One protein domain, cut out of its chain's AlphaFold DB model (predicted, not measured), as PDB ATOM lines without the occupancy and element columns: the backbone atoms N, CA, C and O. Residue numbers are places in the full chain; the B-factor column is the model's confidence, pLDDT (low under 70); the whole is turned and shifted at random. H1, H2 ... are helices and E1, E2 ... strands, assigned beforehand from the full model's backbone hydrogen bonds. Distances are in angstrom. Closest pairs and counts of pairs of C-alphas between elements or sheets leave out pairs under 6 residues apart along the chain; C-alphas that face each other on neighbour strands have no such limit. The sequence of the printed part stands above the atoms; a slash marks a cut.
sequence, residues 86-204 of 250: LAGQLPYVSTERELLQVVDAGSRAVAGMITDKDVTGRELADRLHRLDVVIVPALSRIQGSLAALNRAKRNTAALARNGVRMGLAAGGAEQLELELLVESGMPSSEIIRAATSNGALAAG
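AT A GLANCE: This is residues 86 to 204 of the 250 residues of the protein "Amidohydrolase family protein" of Bryobacteraceae bacterium (UniProt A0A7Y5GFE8). A small parallel sheet of two strands, E1 and E2, sits in the middle of a rounded body, and six helices follow one another round it. H1 packs on the sheet beside E1, H6 covers the sheet from the other side, and H2 and then H3 come after H1 in the ring. The helical hairpin of H4 and H5 packs on H3 and leads round to H6. The printed part has 119 residues, in the order H1 E1 H2 E2 H3 H4 H5 H6, and its class is mostly helix. It is compact, with a radius of gyration of the C-alphas of 12.5 A and spans of 30 by 30 by 25 A.

IN THESE COORDINATES: H1, residues 96 to 104, begins with C-alpha 96 at (46.635, 19.953, -41.326) and is 12.1 A long. E1 is residues 109 to 112, 10.4 A. H2 is residues 123 to 130, 10.5 A. E2 is residues 134 to 136, 6.5 A. H3, residues 146 to 161, is the longest helix, 22.6 A, from C-alpha 146 at (56.311, 35.680, -46.243). H4 is residues 174 to 183, 14.4 A, and H5 is residues 188 to 194, 9.6 A. H6, residues 197 to 202, is 8.7 A and ends with C-alpha 202 at (51.437, 22.416, -22.893).

HOW THE PARTS SIT: E1 and E2 are parallel neighbours, with 29 degrees between their directions; N 136 and O 110 are 2.8 A apart and N 112 and O 136 are 2.9 A apart, within hydrogen-bond range. Short parallel pairings join residues 92 to 93 to residues 111 to 112 of E1, and residues 165 to 166 to residues 134 to 135 of E2. E1, H2 and E2 form a strand-helix-strand unit, two parallel neighbour strands with a helix between them in the chain, and its crossover is right-handed. The closest C-alphas of H1 and E1, those of Leu 99 and Val 110, are 7.7 A apart. Those of H6 and E2, Val 134 and Ala 202, are 6.1 A apart. H1 and H2 are near each other, with 8 pairs of C-alphas within 10 A. H2 and H3 are close but not clearly touching, with C-alphas 125 and 159 5.5 A apart. H3 touches H4 with residues 153 to 157 alone, about perpendicular at 76 degrees; the closest C-alphas, of Lys 153 and Leu 181, are 7.1 A apart. H4 and H5, a helical hairpin, touch at a steep tilt of 43 degrees, opposite ways, closest at the C-alphas of Leu 181 and Ile 191, 7.2 A. H5 and H6 are close but not clearly touching, with C-alphas 193 and 199 7.7 A apart, at a shallow tilt of 34.5 degrees, only just short of steep. H1 and H6 are apart. In each of the six helices every O i to N i+4 pair is within hydrogen-bond range.

THE WHOLE: The C-alphas farthest apart, of Glu 123 and Gly 172, are 33.7 A from each other. The printed part has no cut. The link from H3 to H4, residues 162 to 173, is long. The mean pLDDT of the printed part is 94.3, and residues 171 to 172 are under 70.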
ATOM      1  N   LEU A  86      58.930  25.544 -24.783       82.25
ATOM      2  CA  LEU A  86      60.063  25.115 -25.601       82.25
ATOM      3  C   LEU A  86      59.555  24.291 -26.791       82.25
ATOM      4  O   LEU A  86      59.406  23.075 -26.707       82.25
ATOM      5  N   ALA A  87      59.310  24.957 -27.921       73.56
ATOM      6  CA  ALA A  87      58.697  24.345 -29.101       73.56
ATOM      7  C   ALA A  87      59.480  23.130 -29.635       73.56
ATOM      8  O   ALA A  87      58.888  22.231 -30.220       73.56
ATOM      9  N   GLY A  88      60.797  23.067 -29.401       78.25
ATOM     10  CA  GLY A  88      61.634  21.921 -29.779       78.25
ATOM     11  C   GLY A  88      61.364  20.627 -28.999       78.25
ATOM     12  O   GLY A  88      61.883  19.587 -29.390       78.25
ATOM     13  N   GLN A  89      60.581  20.672 -27.917       85.19
ATOM     14  CA  GLN A  89      60.172  19.492 -27.143       85.19
ATOM     15  C   GLN A  89      58.794  18.951 -27.555       85.19
ATOM     16  O   GLN A  89      58.361  17.929 -27.027       85.19
ATOM     17  N   LEU A  90      58.100  19.626 -28.474       91.81
ATOM     18  CA  LEU A  90      56.801  19.207 -28.990       91.81
ATOM     19  C   LEU A  90      56.948  18.637 -30.408       91.81
ATOM     20  O   LEU A  90      57.836  19.070 -31.147       91.81
ATOM     21  N   PRO A  91      56.062  17.717 -30.833       96.06
ATOM     22  CA  PRO A  91      55.977  17.332 -32.235       96.06
ATOM     23  C   PRO A  91      55.709  18.570 -33.095       96.06
ATOM     24  O   PRO A  91      54.779  19.332 -32.818       96.06
ATOM     25  N   TYR A  92      56.537  18.775 -34.118       95.94
ATOM     26  CA  TYR A  92      56.408  19.909 -35.025       95.94
ATOM     27  C   TYR A  92      55.545  19.539 -36.232       95.94
ATOM     28  O   TYR A  92      55.765  18.496 -36.846       95.94
ATOM     29  N   VAL A  93      54.595  20.402 -36.590       97.50
ATOM     30  CA  VAL A  93      53.681  20.210 -37.724       97.50
ATOM     31  C   VAL A  93      53.627  21.458 -38.602       97.50
ATOM     32  O   VAL A  93      53.765  22.587 -38.127       97.50
ATOM     33  N   SER A  94      53.412  21.258 -39.898       97.12
ATOM     34  CA  SER A  94      53.333  22.326 -40.904       97.12
ATOM     35  C   SER A  94      52.098  22.233 -41.802       97.12
ATOM     36  O   SER A  94      51.767  23.195 -42.500       97.12
ATOM     37  N   THR A  95      51.391  21.102 -41.751       97.44
ATOM     38  CA  THR A  95      50.168  20.827 -42.516       97.44
ATOM     39  C   THR A  95      49.036  20.360 -41.605       97.44
ATOM     40  O   THR A  95      49.261  19.857 -40.502       97.44
ATOM     41  N   GLU A  96      47.791  20.480 -42.071       96.56
ATOM     42  CA  GLU A  96      46.635  19.953 -41.326       96.56
ATOM     43  C   GLU A  96      46.705  18.430 -41.164       96.56
ATOM     44  O   GLU A  96      46.340  17.895 -40.119       96.56
ATOM     45  N   ARG A  97      47.216  17.722 -42.178       96.75
ATOM     46  CA  ARG A  97      47.367  16.265 -42.132       96.75
ATOM     47  C   ARG A  97      48.320  15.839 -41.016       96.75
ATOM     48  O   ARG A  97      47.972  14.945 -40.252       96.75
ATOM     49  N   GLU A  98      49.490  16.466 -40.917       98.12
ATOM     50  CA  GLU A  98      50.463  16.189 -39.849       98.12
ATOM     51  C   GLU A  98      49.876  16.495 -38.470       98.12
ATOM     52  O   GLU A  98      50.001  15.686 -37.551       98.12
ATOM     53  N   LEU A  99      49.180  17.631 -38.340       97.81
ATOM     54  CA  LEU A  99      48.489  18.009 -37.109       97.81
ATOM     55  C   LEU A  99      47.509  16.922 -36.660       97.81
ATOM     56  O   LEU A  99      47.558  16.487 -35.511       97.81
ATOM     57  N   LEU A 100      46.640  16.463 -37.562       96.88
ATOM     58  CA  LEU A 100      45.660  15.428 -37.246       96.88
ATOM     59  C   LEU A 100      46.329  14.093 -36.905       96.88
ATOM     60  O   LEU A 100      45.928  13.459 -35.938       96.88
ATOM     61  N   GLN A 101      47.383  13.700 -37.625       98.19
ATOM     62  CA  GLN A 101      48.133  12.473 -37.329       98.19
ATOM     63  C   GLN A 101      48.739  12.486 -35.921       98.19
ATOM     64  O   GLN A 101      48.620  11.507 -35.186       98.19
ATOM     65  N   VAL A 102      49.369  13.595 -35.532       97.81
ATOM     66  CA  VAL A 102      49.984  13.759 -34.208       97.81
ATOM     67  C   VAL A 102      48.927  13.772 -33.097       97.81
ATOM     68  O   VAL A 102      49.106  13.137 -32.057       97.81
ATOM     69  N   VAL A 103      47.803  14.456 -33.318       97.75
ATOM     70  CA  VAL A 103      46.687  14.495 -32.360       97.75
ATOM     71  C   VAL A 103      46.032  13.120 -32.206       97.75
ATOM     72  O   VAL A 103      45.745  12.705 -31.081       97.75
ATOM     73  N   ASP A 104      45.862  12.378 -33.299       97.94
ATOM     74  CA  ASP A 104      45.286  11.027 -33.291       97.94
ATOM     75  C   ASP A 104      46.215   9.996 -32.642       97.94
ATOM     76  O   ASP A 104      45.744   9.044 -32.022       97.94
ATOM     77  N   ALA A 105      47.528  10.235 -32.681       97.69
ATOM     78  CA  ALA A 105      48.515   9.492 -31.898       97.69
ATOM     79  C   ALA A 105      48.502   9.848 -30.394       97.69
ATOM     80  O   ALA A 105      49.236   9.250 -29.607       97.69
ATOM     81  N   GLY A 106      47.665  10.804 -29.975       96.88
ATOM     82  CA  GLY A 106      47.401  11.134 -28.576       96.88
ATOM     83  C   GLY A 106      48.038  12.431 -28.080       96.88
ATOM     84  O   GLY A 106      47.748  12.834 -26.951       96.88
ATOM     85  N   SER A 107      48.854  13.121 -28.884       97.38
ATOM     86  CA  SER A 107      49.482  14.378 -28.466       97.38
ATOM     87  C   SER A 107      48.449  15.477 -28.210       97.38
ATOM     88  O   SER A 107      47.576  15.743 -29.033       97.38
ATOM     89  N   ARG A 108      48.575  16.157 -27.063       96.81
ATOM     90  CA  ARG A 108      47.717  17.292 -26.658       96.81
ATOM     91  C   ARG A 108      48.430  18.637 -26.662       96.81
ATOM     92  O   ARG A 108      47.818  19.657 -26.377       96.81
ATOM     93  N   ALA A 109      49.704  18.640 -27.028       97.31
ATOM     94  CA  ALA A 109      50.474  19.836 -27.302       97.31
ATOM     95  C   ALA A 109      51.317  19.599 -28.556       97.31
ATOM     96  O   ALA A 109      51.950  18.550 -28.684       97.31
ATOM     97  N   VAL A 110      51.304  20.557 -29.478       97.50
ATOM     98  CA  VAL A 110      52.042  20.496 -30.748       97.50
ATOM     99  C   VAL A 110      52.712  21.836 -31.020       97.50
ATOM    100  O   VAL A 110      52.208  22.873 -30.591       97.50
ATOM    101  N   ALA A 111      53.834  21.824 -31.734       96.88
ATOM    102  CA  ALA A 111      54.495  23.031 -32.211       96.88
ATOM    103  C   ALA A 111      54.306  23.210 -33.720       96.88
ATOM    104  O   ALA A 111      54.156  22.241 -34.458       96.88
ATOM    105  N   GLY A 112      54.370  24.454 -34.184       96.62
ATOM    106  CA  GLY A 112      54.197  24.795 -35.591       96.62
ATOM    107  C   GLY A 112      52.749  25.121 -35.945       96.62
ATOM    108  O   GLY A 112      51.854  25.135 -35.095       96.62
ATOM    109  N   MET A 113      52.529  25.442 -37.215       97.75
ATOM    110  CA  MET A 113      51.252  25.933 -37.717       97.75
ATOM    111  C   MET A 113      51.015  25.463 -39.146       97.75
ATOM    112  O   MET A 113      51.953  25.279 -39.917       97.75
ATOM    113  N   ILE A 114      49.741  25.313 -39.507       97.62
ATOM    114  CA  ILE A 114      49.316  24.958 -40.863       97.62
ATOM    115  C   ILE A 114      49.743  26.078 -41.822       97.62
ATOM    116  O   ILE A 114      49.317  27.226 -41.672       97.62
ATOM    117  N   THR A 115      50.584  25.744 -42.799       97.00
ATOM    118  CA  THR A 115      51.207  26.681 -43.757       97.00
ATOM    119  C   THR A 115      50.928  26.335 -45.220       97.00
ATOM    120  O   THR A 115      51.223  27.136 -46.109       97.00
ATOM    121  N   ASP A 116      50.317  25.184 -45.483       93.88
ATOM    122  CA  ASP A 116      49.976  24.683 -46.815       93.88
ATOM    123  C   ASP A 116      48.605  25.180 -47.311       93.88
ATOM    124  O   ASP A 116      48.426  25.401 -48.508       93.88
ATOM    125  N   LYS A 117      47.650  25.434 -46.405       95.62
ATOM    126  CA  LYS A 117      46.307  25.951 -46.737       95.62
ATOM    127  C   LYS A 117      45.733  26.897 -45.679       95.62
ATOM    128  O   LYS A 117      46.209  26.943 -44.548       95.62
ATOM    129  N   ASP A 118      44.748  27.715 -46.055       96.00
ATOM    130  CA  ASP A 118      43.988  28.520 -45.085       96.00
ATOM    131  C   ASP A 118      42.982  27.621 -44.344       96.00
ATOM    132  O   ASP A 118      42.329  26.770 -44.950       96.00
ATOM    133  N   VAL A 119      42.835  27.828 -43.037       93.88
ATOM    134  CA  VAL A 119      41.830  27.165 -42.199       93.88
ATOM    135  C   VAL A 119      40.568  28.026 -42.193       93.88
ATOM    136  O   VAL A 119      40.513  29.062 -41.532       93.88
ATOM    137  N   THR A 120      39.560  27.615 -42.961       79.62
ATOM    138  CA  THR A 120      38.331  28.398 -43.198       79.62
ATOM    139  C   THR A 120      37.088  27.832 -42.502       79.62
ATOM    140  O   THR A 120      36.125  28.567 -42.293       79.62
ATOM    141  N   GLY A 121      37.102  26.550 -42.120       78.06
ATOM    142  CA  GLY A 121      35.996  25.861 -41.447       78.06
ATOM    143  C   GLY A 121      36.183  25.727 -39.932       78.06
ATOM    144  O   GLY A 121      37.291  25.858 -39.413       78.06
ATOM    145  N   ARG A 122      35.088  25.426 -39.216       91.62
ATOM    146  CA  ARG A 122      35.124  25.179 -37.762       91.62
ATOM    147  C   ARG A 122      35.441  23.739 -37.389       91.62
ATOM    148  O   ARG A 122      35.924  23.522 -36.294       91.62
ATOM    149  N   GLU A 123      35.246  22.776 -38.287       93.81
ATOM    150  CA  GLU A 123      35.379  21.345 -37.970       93.81
ATOM    151  C   GLU A 123      36.728  20.995 -37.324       93.81
ATOM    152  O   GLU A 123      36.771  20.342 -36.278       93.81
ATOM    153  N   LEU A 124      37.826  21.485 -37.912       96.12
ATOM    154  CA  LEU A 124      39.159  21.324 -37.343       96.12
ATOM    155  C   LEU A 124      39.246  21.974 -35.958       96.12
ATOM    156  O   LEU A 124      39.687  21.335 -35.008       96.12
ATOM    157  N   ALA A 125      38.809  23.228 -35.831       96.69
ATOM    158  CA  ALA A 125      38.867  23.957 -34.569       96.69
ATOM    159  C   ALA A 125      38.047  23.268 -33.469       96.69
ATOM    160  O   ALA A 125      38.565  23.039 -32.381       96.69
ATOM    161  N   ASP A 126      36.820  22.851 -33.776       96.88
ATOM    162  CA  ASP A 126      35.929  22.148 -32.858       96.88
ATOM    163  C   ASP A 126      36.554  20.825 -32.411       96.88
ATOM    164  O   ASP A 126      36.488  20.470 -31.235       96.88
ATOM    165  N   ARG A 127      37.196  20.088 -33.326       96.88
ATOM    166  CA  ARG A 127      37.914  18.854 -32.986       96.88
ATOM    167  C   ARG A 127      39.076  19.124 -32.035       96.88
ATOM    168  O   ARG A 127      39.179  18.446 -31.015       96.88
ATOM    169  N   LEU A 128      39.930  20.096 -32.346       97.62
ATOM    170  CA  LEU A 128      41.092  20.438 -31.520       97.62
ATOM    171  C   LEU A 128      40.673  20.978 -30.148       97.62
ATOM    172  O   LEU A 128      41.276  20.615 -29.140       97.62
ATOM    173  N   HIS A 129      39.610  21.783 -30.103       95.94
ATOM    174  CA  HIS A 129      39.019  22.295 -28.871       95.94
ATOM    175  C   HIS A 129      38.478  21.160 -27.995       95.94
ATOM    176  O   HIS A 129      38.861  21.060 -26.833       95.94
ATOM    177  N   ARG A 130      37.661  20.253 -28.554       96.62
ATOM    178  CA  ARG A 130      37.116  19.092 -27.820       96.62
ATOM    179  C   ARG A 130      38.193  18.163 -27.267       96.62
ATOM    180  O   ARG A 130      37.968  17.510 -26.257       96.62
ATOM    181  N   LEU A 131      39.327  18.055 -27.954       96.81
ATOM    182  CA  LEU A 131      40.447  17.211 -27.531       96.81
ATOM    183  C   LEU A 131      41.406  17.922 -26.570       96.81
ATOM    184  O   LEU A 131      42.407  17.320 -26.175       96.81
ATOM    185  N   ASP A 132      41.102  19.165 -26.191       95.44
ATOM    186  CA  ASP A 132      41.921  20.016 -25.333       95.44
ATOM    187  C   ASP A 132      43.352  20.234 -25.861       95.44
ATOM    188  O   ASP A 132      44.299  20.381 -25.086       95.44
ATOM    189  N   VAL A 133      43.521  20.289 -27.185       97.88
ATOM    190  CA  VAL A 133      44.835  20.476 -27.816       97.88
ATOM    191  C   VAL A 133      45.324  21.914 -27.630       97.88
ATOM    192  O   VAL A 133      44.591  22.875 -27.884       97.88
ATOM    193  N   VAL A 134      46.591  22.059 -27.238       98.19
ATOM    194  CA  VAL A 134      47.329  23.324 -27.269       98.19
ATOM    195  C   VAL A 134      48.231  23.356 -28.498       98.19
ATOM    196  O   VAL A 134      49.110  22.509 -28.657       98.19
ATOM    197  N   ILE A 135      48.048  24.352 -29.359       98.06
ATOM    198  CA  ILE A 135      48.968  24.599 -30.469       98.06
ATOM    199  C   ILE A 135      49.937  25.700 -30.067       98.06
ATOM    200  O   ILE A 135      49.518  26.773 -29.651       98.06
ATOM    201  N   VAL A 136      51.232  25.457 -30.214       97.69
ATOM    202  CA  VAL A 136      52.296  26.447 -30.043       97.69
ATOM    203  C   VAL A 136      52.736  26.878 -31.443       97.69
ATOM    204  O   VAL A 136      53.545  26.179 -32.053       97.69
ATOM    205  N   PRO A 137      52.204  27.987 -31.995       96.81
ATOM    206  CA  PRO A 137      52.321  28.298 -33.421       96.81
ATOM    207  C   PRO A 137      53.760  28.374 -33.930       96.81
ATOM    208  O   PRO A 137      54.022  28.006 -35.073       96.81
ATOM    209  N   ALA A 138      54.683  28.830 -33.076       95.38
ATOM    210  CA  ALA A 138      56.099  28.986 -33.377       95.38
ATOM    211  C   ALA A 138      56.329  29.769 -34.683       95.38
ATOM    212  O   ALA A 138      57.173  29.407 -35.505       95.38
ATOM    213  N   LEU A 139      55.559  30.847 -34.876       96.00
ATOM    214  CA  LEU A 139      55.565  31.682 -36.082       96.00
ATOM    215  C   LEU A 139      56.960  32.240 -36.383       96.00
ATOM    216  O   LEU A 139      57.357  32.333 -37.542       96.00
ATOM    217  N   SER A 140      57.726  32.545 -35.338       93.81
ATOM    218  CA  SER A 140      59.127  32.981 -35.400       93.81
ATOM    219  C   SER A 140      60.071  31.978 -36.087       93.81
ATOM    220  O   SER A 140      61.143  32.367 -36.557       93.81
ATOM    221  N   ARG A 141      59.681  30.699 -36.194       93.12
ATOM    222  CA  ARG A 141      60.440  29.648 -36.897       93.12
ATOM    223  C   ARG A 141      60.097  29.539 -38.385       93.12
ATOM    224  O   ARG A 141      60.804  28.846 -39.111       93.12
ATOM    225  N   ILE A 142      59.044  30.209 -38.857       93.31
ATOM    226  CA  ILE A 142      58.642  30.200 -40.268       93.31
ATOM    227  C   ILE A 142      59.456  31.263 -41.010       93.31
ATOM    228  O   ILE A 142      59.066  32.426 -41.112       93.31
ATOM    229  N   GLN A 143      60.619  30.859 -41.516       85.75
ATOM    230  CA  GLN A 143      61.555  31.730 -42.225       85.75
ATOM    231  C   GLN A 143      61.538  31.453 -43.736       85.75
ATOM    232  O   GLN A 143      61.158  30.373 -44.181       85.75
ATOM    233  N   GLY A 144      61.927  32.440 -44.545       87.69
ATOM    234  CA  GLY A 144      62.111  32.265 -45.994       87.69
ATOM    235  C   GLY A 144      60.840  32.279 -46.855       87.69
ATOM    236  O   GLY A 144      60.951  32.237 -48.075       87.69
ATOM    237  N   SER A 145      59.638  32.390 -46.272       94.56
ATOM    238  CA  SER A 145      58.388  32.562 -47.030       94.56
ATOM    239  C   SER A 145      57.390  33.466 -46.306       94.56
ATOM    240  O   SER A 145      56.678  33.046 -45.392       94.56
ATOM    241  N   LEU A 146      57.287  34.718 -46.763       95.19
ATOM    242  CA  LEU A 146      56.311  35.680 -46.243       95.19
ATOM    243  C   LEU A 146      54.866  35.203 -46.463       95.19
ATOM    244  O   LEU A 146      53.999  35.424 -45.620       95.19
ATOM    245  N   ALA A 147      54.605  34.511 -47.575       96.69
ATOM    246  CA  ALA A 147      53.293  33.944 -47.864       96.69
ATOM    247  C   ALA A 147      52.903  32.865 -46.839       96.69
ATOM    248  O   ALA A 147      51.778  32.888 -46.335       96.69
ATOM    249  N   ALA A 148      53.834  31.967 -46.491       97.12
ATOM    250  CA  ALA A 148      53.613  30.939 -45.477       97.12
ATOM    251  C   ALA A 148      53.418  31.553 -44.084       97.12
ATOM    252  O   ALA A 148      52.469  31.190 -43.394       97.12
ATOM    253  N   LEU A 149      54.241  32.537 -43.701       97.75
ATOM    254  CA  LEU A 149      54.099  33.241 -42.423       97.75
ATOM    255  C   LEU A 149      52.747  33.960 -42.313       97.75
ATOM    256  O   LEU A 149      52.046  33.828 -41.311       97.75
ATOM    257  N   ASN A 150      52.337  34.688 -43.354       97.56
ATOM    258  CA  ASN A 150      51.051  35.386 -43.362       97.56
ATOM    259  C   ASN A 150      49.869  34.415 -43.286       97.56
ATOM    260  O   ASN A 150      48.879  34.702 -42.611       97.56
ATOM    261  N   ARG A 151      49.967  33.258 -43.949       97.75
ATOM    262  CA  ARG A 151      48.968  32.192 -43.846       97.75
ATOM    263  C   ARG A 151      48.922  31.604 -42.436       97.75
ATOM    264  O   ARG A 151      47.843  31.524 -41.859       97.75
ATOM    265  N   ALA A 152      50.075  31.285 -41.853       98.00
ATOM    266  CA  ALA A 152      50.167  30.784 -40.488       98.00
ATOM    267  C   ALA A 152      49.555  31.764 -39.478       98.00
ATOM    268  O   ALA A 152      48.737  31.349 -38.666       98.00
ATOM    269  N   LYS A 153      49.844  33.070 -39.590       97.81
ATOM    270  CA  LYS A 153      49.218  34.119 -38.763       97.81
ATOM    271  C   LYS A 153      47.692  34.100 -38.877       97.81
ATOM    272  O   LYS A 153      47.003  34.074 -37.857       97.81
ATOM    273  N   ARG A 154      47.145  34.063 -40.100       96.94
ATOM    274  CA  ARG A 154      45.687  33.970 -40.305       96.94
ATOM    275  C   ARG A 154      45.102  32.710 -39.669       96.94
ATOM    276  O   ARG A 154      44.077  32.806 -38.998       96.94
ATOM    277  N   ASN A 155      45.768  31.569 -39.833       97.81
ATOM    278  CA  ASN A 155      45.340  30.287 -39.271       97.81
ATOM    279  C   ASN A 155      45.392  30.282 -37.740       97.81
ATOM    280  O   ASN A 155      44.432  29.852 -37.107       97.81
ATOM    281  N   THR A 156      46.451  30.828 -37.137       97.62
ATOM    282  CA  THR A 156      46.560  31.013 -35.683       97.62
ATOM    283  C   THR A 156      45.381  31.820 -35.151       97.62
ATOM    284  O   THR A 156      44.677  31.366 -34.249       97.62
ATOM    285  N   ALA A 157      45.095  32.976 -35.755       95.12
ATOM    286  CA  ALA A 157      43.986  33.818 -35.326       95.12
ATOM    287  C   ALA A 157      42.615  33.155 -35.566       95.12
ATOM    288  O   ALA A 157      41.710  33.293 -34.744       95.12
ATOM    289  N   ALA A 158      42.446  32.424 -36.672       95.19
ATOM    290  CA  ALA A 158      41.212  31.706 -36.982       95.19
ATOM    291  C   ALA A 158      40.933  30.575 -35.984       95.19
ATOM    292  O   ALA A 158      39.820  30.486 -35.465       95.19
ATOM    293  N   LEU A 159      41.933  29.750 -35.673       96.88
ATOM    294  CA  LEU A 159      41.805  28.659 -34.708       96.88
ATOM    295  C   LEU A 159      41.571  29.193 -33.287       96.88
ATOM    296  O   LEU A 159      40.668  28.716 -32.603       96.88
ATOM    297  N   ALA A 160      42.305  30.233 -32.876       95.00
ATOM    298  CA  ALA A 160      42.138  30.855 -31.562       95.00
ATOM    299  C   ALA A 160      40.723  31.422 -31.365       95.00
ATOM    300  O   ALA A 160      40.083  31.164 -30.349       95.00
ATOM    301  N   ARG A 161      40.184  32.134 -32.368       91.94
ATOM    302  CA  ARG A 161      38.803  32.654 -32.330       91.94
ATOM    303  C   ARG A 161      37.738  31.561 -32.239       91.94
ATOM    304  O   ARG A 161      36.634  31.843 -31.791       91.94
ATOM    305  N   ASN A 162      38.056  30.340 -32.661       93.44
ATOM    306  CA  ASN A 162      37.176  29.180 -32.545       93.44
ATOM    307  C   ASN A 162      37.532  28.298 -31.329       93.44
ATOM    308  O   ASN A 162      37.231  27.111 -31.313       93.44
ATOM    309  N   GLY A 163      38.174  28.870 -30.304       92.69
ATOM    310  CA  GLY A 163      38.358  28.228 -29.001       92.69
ATOM    311  C   GLY A 163      39.550  27.276 -28.900       92.69
ATOM    312  O   GLY A 163      39.767  26.692 -27.835       92.69
ATOM    313  N   VAL A 164      40.351  27.115 -29.956       97.00
ATOM    314  CA  VAL A 164      41.584  26.321 -29.871       97.00
ATOM    315  C   VAL A 164      42.594  27.058 -29.003       97.00
ATOM    316  O   VAL A 164      42.876  28.238 -29.217       97.00
ATOM    317  N   ARG A 165      43.163  26.360 -28.018       97.44
ATOM    318  CA  ARG A 165      44.149  26.955 -27.117       97.44
ATOM    319  C   ARG A 165      45.457  27.164 -27.868       97.44
ATOM    320  O   ARG A 165      46.036  26.211 -28.383       97.44
ATOM    321  N   MET A 166      45.943  28.400 -27.882       97.38
ATOM    322  CA  MET A 166      47.307  28.686 -28.327       97.38
ATOM    323  C   MET A 166      48.255  28.698 -27.135       97.38
ATOM    324  O   MET A 166      47.837  29.049 -26.033       97.38
ATOM    325  N   GLY A 167      49.515  28.341 -27.358       96.06
ATOM    326  CA  GLY A 167      50.634  28.558 -26.447       96.06
ATOM    327  C   GLY A 167      51.660  29.507 -27.063       96.06
ATOM    328  O   GLY A 167      51.699  29.691 -28.280       96.06
ATOM    329  N   LEU A 168      52.489  30.118 -26.222       93.50
ATOM    330  CA  LEU A 168      53.509  31.070 -26.654       93.50
ATOM    331  C   LEU A 168      54.889  30.394 -26.713       93.50
ATOM    332  O   LEU A 168      55.372  29.874 -25.707       93.50
ATOM    333  N   ALA A 169      55.511  30.375 -27.894       88.12
ATOM    334  CA  ALA A 169      56.771  29.669 -28.122       88.12
ATOM    335  C   ALA A 169      57.981  30.371 -27.475       88.12
ATOM    336  O   ALA A 169      58.095  31.596 -27.507       88.12
ATOM    337  N   ALA A 170      58.912  29.570 -26.952       82.94
ATOM    338  CA  ALA A 170      60.258  29.961 -26.536       82.94
ATOM    339  C   ALA A 170      61.341  29.328 -27.418       82.94
ATOM    340  O   ALA A 170      61.082  28.387 -28.175       82.94
ATOM    341  N   GLY A 171      62.572  29.820 -27.267       64.25
ATOM    342  CA  GLY A 171      63.761  29.292 -27.935       64.25
ATOM    343  C   GLY A 171      64.656  30.361 -28.562       64.25
ATOM    344  O   GLY A 171      65.227  30.099 -29.616       64.25
ATOM    345  N   GLY A 172      64.761  31.550 -27.954       68.69
ATOM    346  CA  GLY A 172      65.651  32.635 -28.396       68.69
ATOM    347  C   GLY A 172      64.995  33.709 -29.273       68.69
ATOM    348  O   GLY A 172      65.681  34.614 -29.744       68.69
ATOM    349  N   ALA A 173      63.681  33.622 -29.496       80.56
ATOM    350  CA  ALA A 173      62.892  34.595 -30.258       80.56
ATOM    351  C   ALA A 173      61.518  34.872 -29.609       80.56
ATOM    352  O   ALA A 173      60.552  35.210 -30.289       80.56
ATOM    353  N   GLU A 174      61.424  34.743 -28.283       86.50
ATOM    354  CA  GLU A 174      60.199  34.883 -27.477       86.50
ATOM    355  C   GLU A 174      59.469  36.200 -27.771       86.50
ATOM    356  O   GLU A 174      58.249  36.259 -27.934       86.50
ATOM    357  N   GLN A 175      60.240  37.286 -27.866       89.81
ATOM    358  CA  GLN A 175      59.689  38.609 -28.127       89.81
ATOM    359  C   GLN A 175      59.108  38.718 -29.536       89.81
ATOM    360  O   GLN A 175      58.055  39.335 -29.691       89.81
ATOM    361  N   LEU A 176      59.765  38.111 -30.529       93.25
ATOM    362  CA  LEU A 176      59.282  38.071 -31.905       93.25
ATOM    363  C   LEU A 176      58.012  37.224 -32.009       93.25
ATOM    364  O   LEU A 176      57.071  37.639 -32.674       93.25
ATOM    365  N   GLU A 177      57.945  36.084 -31.318       95.06
ATOM    366  CA  GLU A 177      56.724  35.273 -31.273       95.06
ATOM    367  C   GLU A 177      55.540  36.082 -30.726       95.06
ATOM    368  O   GLU A 177      54.472  36.103 -31.337       95.06
ATOM    369  N   LEU A 178      55.746  36.813 -29.623       96.00
ATOM    370  CA  LEU A 178      54.725  37.701 -29.068       96.00
ATOM    371  C   LEU A 178      54.280  38.762 -30.088       96.00
ATOM    372  O   LEU A 178      53.079  38.975 -30.241       96.00
ATOM    373  N   GLU A 179      55.214  39.404 -30.799       96.31
ATOM    374  CA  GLU A 179      54.855  40.363 -31.857       96.31
ATOM    375  C   GLU A 179      54.023  39.709 -32.958       96.31
ATOM    376  O   GLU A 179      52.982  40.239 -33.330       96.31
ATOM    377  N   LEU A 180      54.433  38.540 -33.448       97.00
ATOM    378  CA  LEU A 180      53.749  37.852 -34.539       97.00
ATOM    379  C   LEU A 180      52.330  37.417 -34.152       97.00
ATOM    380  O   LEU A 180      51.424  37.503 -34.985       97.00
ATOM    381  N   LEU A 181      52.109  37.011 -32.895       96.94
ATOM    382  CA  LEU A 181      50.764  36.750 -32.379       96.94
ATOM    383  C   LEU A 181      49.925  38.027 -32.304       96.94
ATOM    384  O   LEU A 181      48.769  38.008 -32.726       96.94
ATOM    385  N   VAL A 182      50.492  39.144 -31.842       97.19
ATOM    386  CA  VAL A 182      49.780  40.431 -31.838       97.19
ATOM    387  C   VAL A 182      49.421  40.855 -33.264       97.19
ATOM    388  O   VAL A 182      48.275  41.193 -33.547       97.19
ATOM    389  N   GLU A 183      50.365  40.772 -34.198       97.12
ATOM    390  CA  GLU A 183      50.139  41.103 -35.605       97.12
ATOM    391  C   GLU A 183      49.201  40.126 -36.328       97.12
ATOM    392  O   GLU A 183      48.700  40.445 -37.406       97.12
ATOM    393  N   SER A 184      48.970  38.928 -35.785       96.44
ATOM    394  CA  SER A 184      47.954  38.010 -36.314       96.44
ATOM    395  C   SER A 184      46.523  38.512 -36.068       96.44
ATOM    396  O   SER A 184      45.577  38.006 -36.676       96.44
ATOM    397  N   GLY A 185      46.355  39.515 -35.197       95.88
ATOM    398  CA  GLY A 185      45.054  40.011 -34.750       95.88
ATOM    399  C   GLY A 185      44.435  39.149 -33.647       95.88
ATOM    400  O   GLY A 185      43.220  39.178 -33.450       95.88
ATOM    401  N   MET A 186      45.247  38.347 -32.954       95.94
ATOM    402  CA  MET A 186      44.798  37.567 -31.805       95.94
ATOM    403  C   MET A 186      44.475  38.506 -30.626       95.94
ATOM    404  O   MET A 186      45.272  39.401 -30.337       95.94
ATOM    405  N   PRO A 187      43.330  38.335 -29.933       95.44
ATOM    406  CA  PRO A 187      42.971  39.188 -28.801       95.44
ATOM    407  C   PRO A 187      44.007  39.128 -27.674       95.44
ATOM    408  O   PRO A 187      44.521  38.053 -27.360       95.44
ATOM    409  N   SER A 188      44.259  40.258 -27.006       96.81
ATOM    410  CA  SER A 188      45.235  40.330 -25.908       96.81
ATOM    411  C   SER A 188      44.948  39.328 -24.786       96.81
ATOM    412  O   SER A 188      45.876  38.714 -24.269       96.81
ATOM    413  N   SER A 189      43.675  39.113 -24.440       95.94
ATOM    414  CA  SER A 189      43.257  38.115 -23.444       95.94
ATOM    415  C   SER A 189      43.706  36.699 -23.813       95.94
ATOM    416  O   SER A 189      44.217  35.967 -22.968       95.94
ATOM    417  N   GLU A 190      43.583  36.328 -25.084       96.50
ATOM    418  CA  GLU A 190      44.002  35.020 -25.577       96.50
ATOM    419  C   GLU A 190      45.528  34.889 -25.641       96.50
ATOM    420  O   GLU A 190      46.065  33.834 -25.311       96.50
ATOM    421  N   ILE A 191      46.248  35.964 -25.981       97.31
ATOM    422  CA  ILE A 191      47.719  35.983 -25.921       97.31
ATOM    423  C   ILE A 191      48.205  35.834 -24.474       97.31
ATOM    424  O   ILE A 191      49.150  35.090 -24.218       97.31
ATOM    425  N   ILE A 192      47.545  36.480 -23.506       97.38
ATOM    426  CA  ILE A 192      47.862  36.319 -22.080       97.38
ATOM    427  C   ILE A 192      47.669  34.860 -21.656       97.38
ATOM    428  O   ILE A 192      48.561  34.294 -21.026       97.38
ATOM    429  N   ARG A 193      46.559  34.216 -22.041       97.31
ATOM    430  CA  ARG A 193      46.323  32.784 -21.767       97.31
ATOM    431  C   ARG A 193      47.368  31.894 -22.440       97.31
ATOM    432  O   ARG A 193      47.866  30.957 -21.817       97.31
ATOM    433  N   ALA A 194      47.759  32.220 -23.673       97.19
ATOM    434  CA  ALA A 194      48.834  31.534 -24.386       97.19
ATOM    435  C   ALA A 194      50.173  31.615 -23.650       97.19
ATOM    436  O   ALA A 194      50.904  30.627 -23.576       97.19
ATOM    437  N   ALA A 195      50.453  32.773 -23.057       95.75
ATOM    438  CA  ALA A 195      51.649  33.030 -22.278       95.75
ATOM    439  C   ALA A 195      51.565  32.523 -20.828       95.75
ATOM    440  O   ALA A 195      52.547  32.650 -20.109       95.75
ATOM    441  N   THR A 196      50.428  31.996 -20.360       97.06
ATOM    442  CA  THR A 196      50.220  31.612 -18.951       97.06
ATOM    443  C   THR A 196      49.595  30.220 -18.836       97.06
ATOM    444  O   THR A 196      50.319  29.224 -18.890       97.06
ATOM    445  N   SER A 197      48.271  30.116 -18.700       97.25
ATOM    446  CA  SER A 197      47.565  28.860 -18.428       97.25
ATOM    447  C   SER A 197      47.800  27.808 -19.506       97.25
ATOM    448  O   SER A 197      48.046  26.642 -19.198       97.25
ATOM    449  N   ASN A 198      47.765  28.210 -20.777       97.38
ATOM    450  CA  ASN A 198      47.921  27.282 -21.893       97.38
ATOM    451  C   ASN A 198      49.382  26.849 -22.042       97.38
ATOM    452  O   ASN A 198      49.639  25.695 -22.373       97.38
ATOM    453  N   GLY A 199      50.334  27.738 -21.749       95.25
ATOM    454  CA  GLY A 199      51.754  27.395 -21.703       95.25
ATOM    455  C   GLY A 199      52.059  26.373 -20.605       95.25
ATOM    456  O   GLY A 199      52.708  25.360 -20.865       95.25
ATOM    457  N   ALA A 200      51.503  26.568 -19.404       95.31
ATOM    458  CA  ALA A 200      51.597  25.581 -18.327       95.31
ATOM    459  C   ALA A 200      50.947  24.247 -18.715       95.31
ATOM    460  O   ALA A 200      51.502  23.193 -18.415       95.31
ATOM    461  N   LEU A 201      49.798  24.274 -19.396       95.56
ATOM    462  CA  LEU A 201      49.132  23.066 -19.887       95.56
ATOM    463  C   LEU A 201      49.995  22.312 -20.903       95.56
ATOM    464  O   LEU A 201      50.211  21.114 -20.736       95.56
ATOM    465  N   ALA A 202      50.549  23.011 -21.895       95.00
ATOM    466  CA  ALA A 202      51.437  22.416 -22.893       95.00
ATOM    467  C   ALA A 202      52.709  21.817 -22.274       95.00
ATOM    468  O   ALA A 202      53.208  20.805 -22.756       95.00
ATOM    469  N   ALA A 203      53.210  22.415 -21.191       91.19
ATOM    470  CA  ALA A 203      54.374  21.929 -20.456       91.19
ATOM    471  C   ALA A 203      54.053  20.828 -19.421       91.19
ATOM    472  O   ALA A 203      54.965  20.364 -18.739       91.19
ATOM    473  N   GLY A 204      52.784  20.431 -19.246       92.25
ATOM    474  CA  GLY A 204      52.381  19.453 -18.225       92.25
ATOM    475  C   GLY A 204      52.431  19.981 -16.782       92.25
ATOM    476  O   GLY A 204      52.529  19.204 -15.838       92.25
TER     477      GLY A 204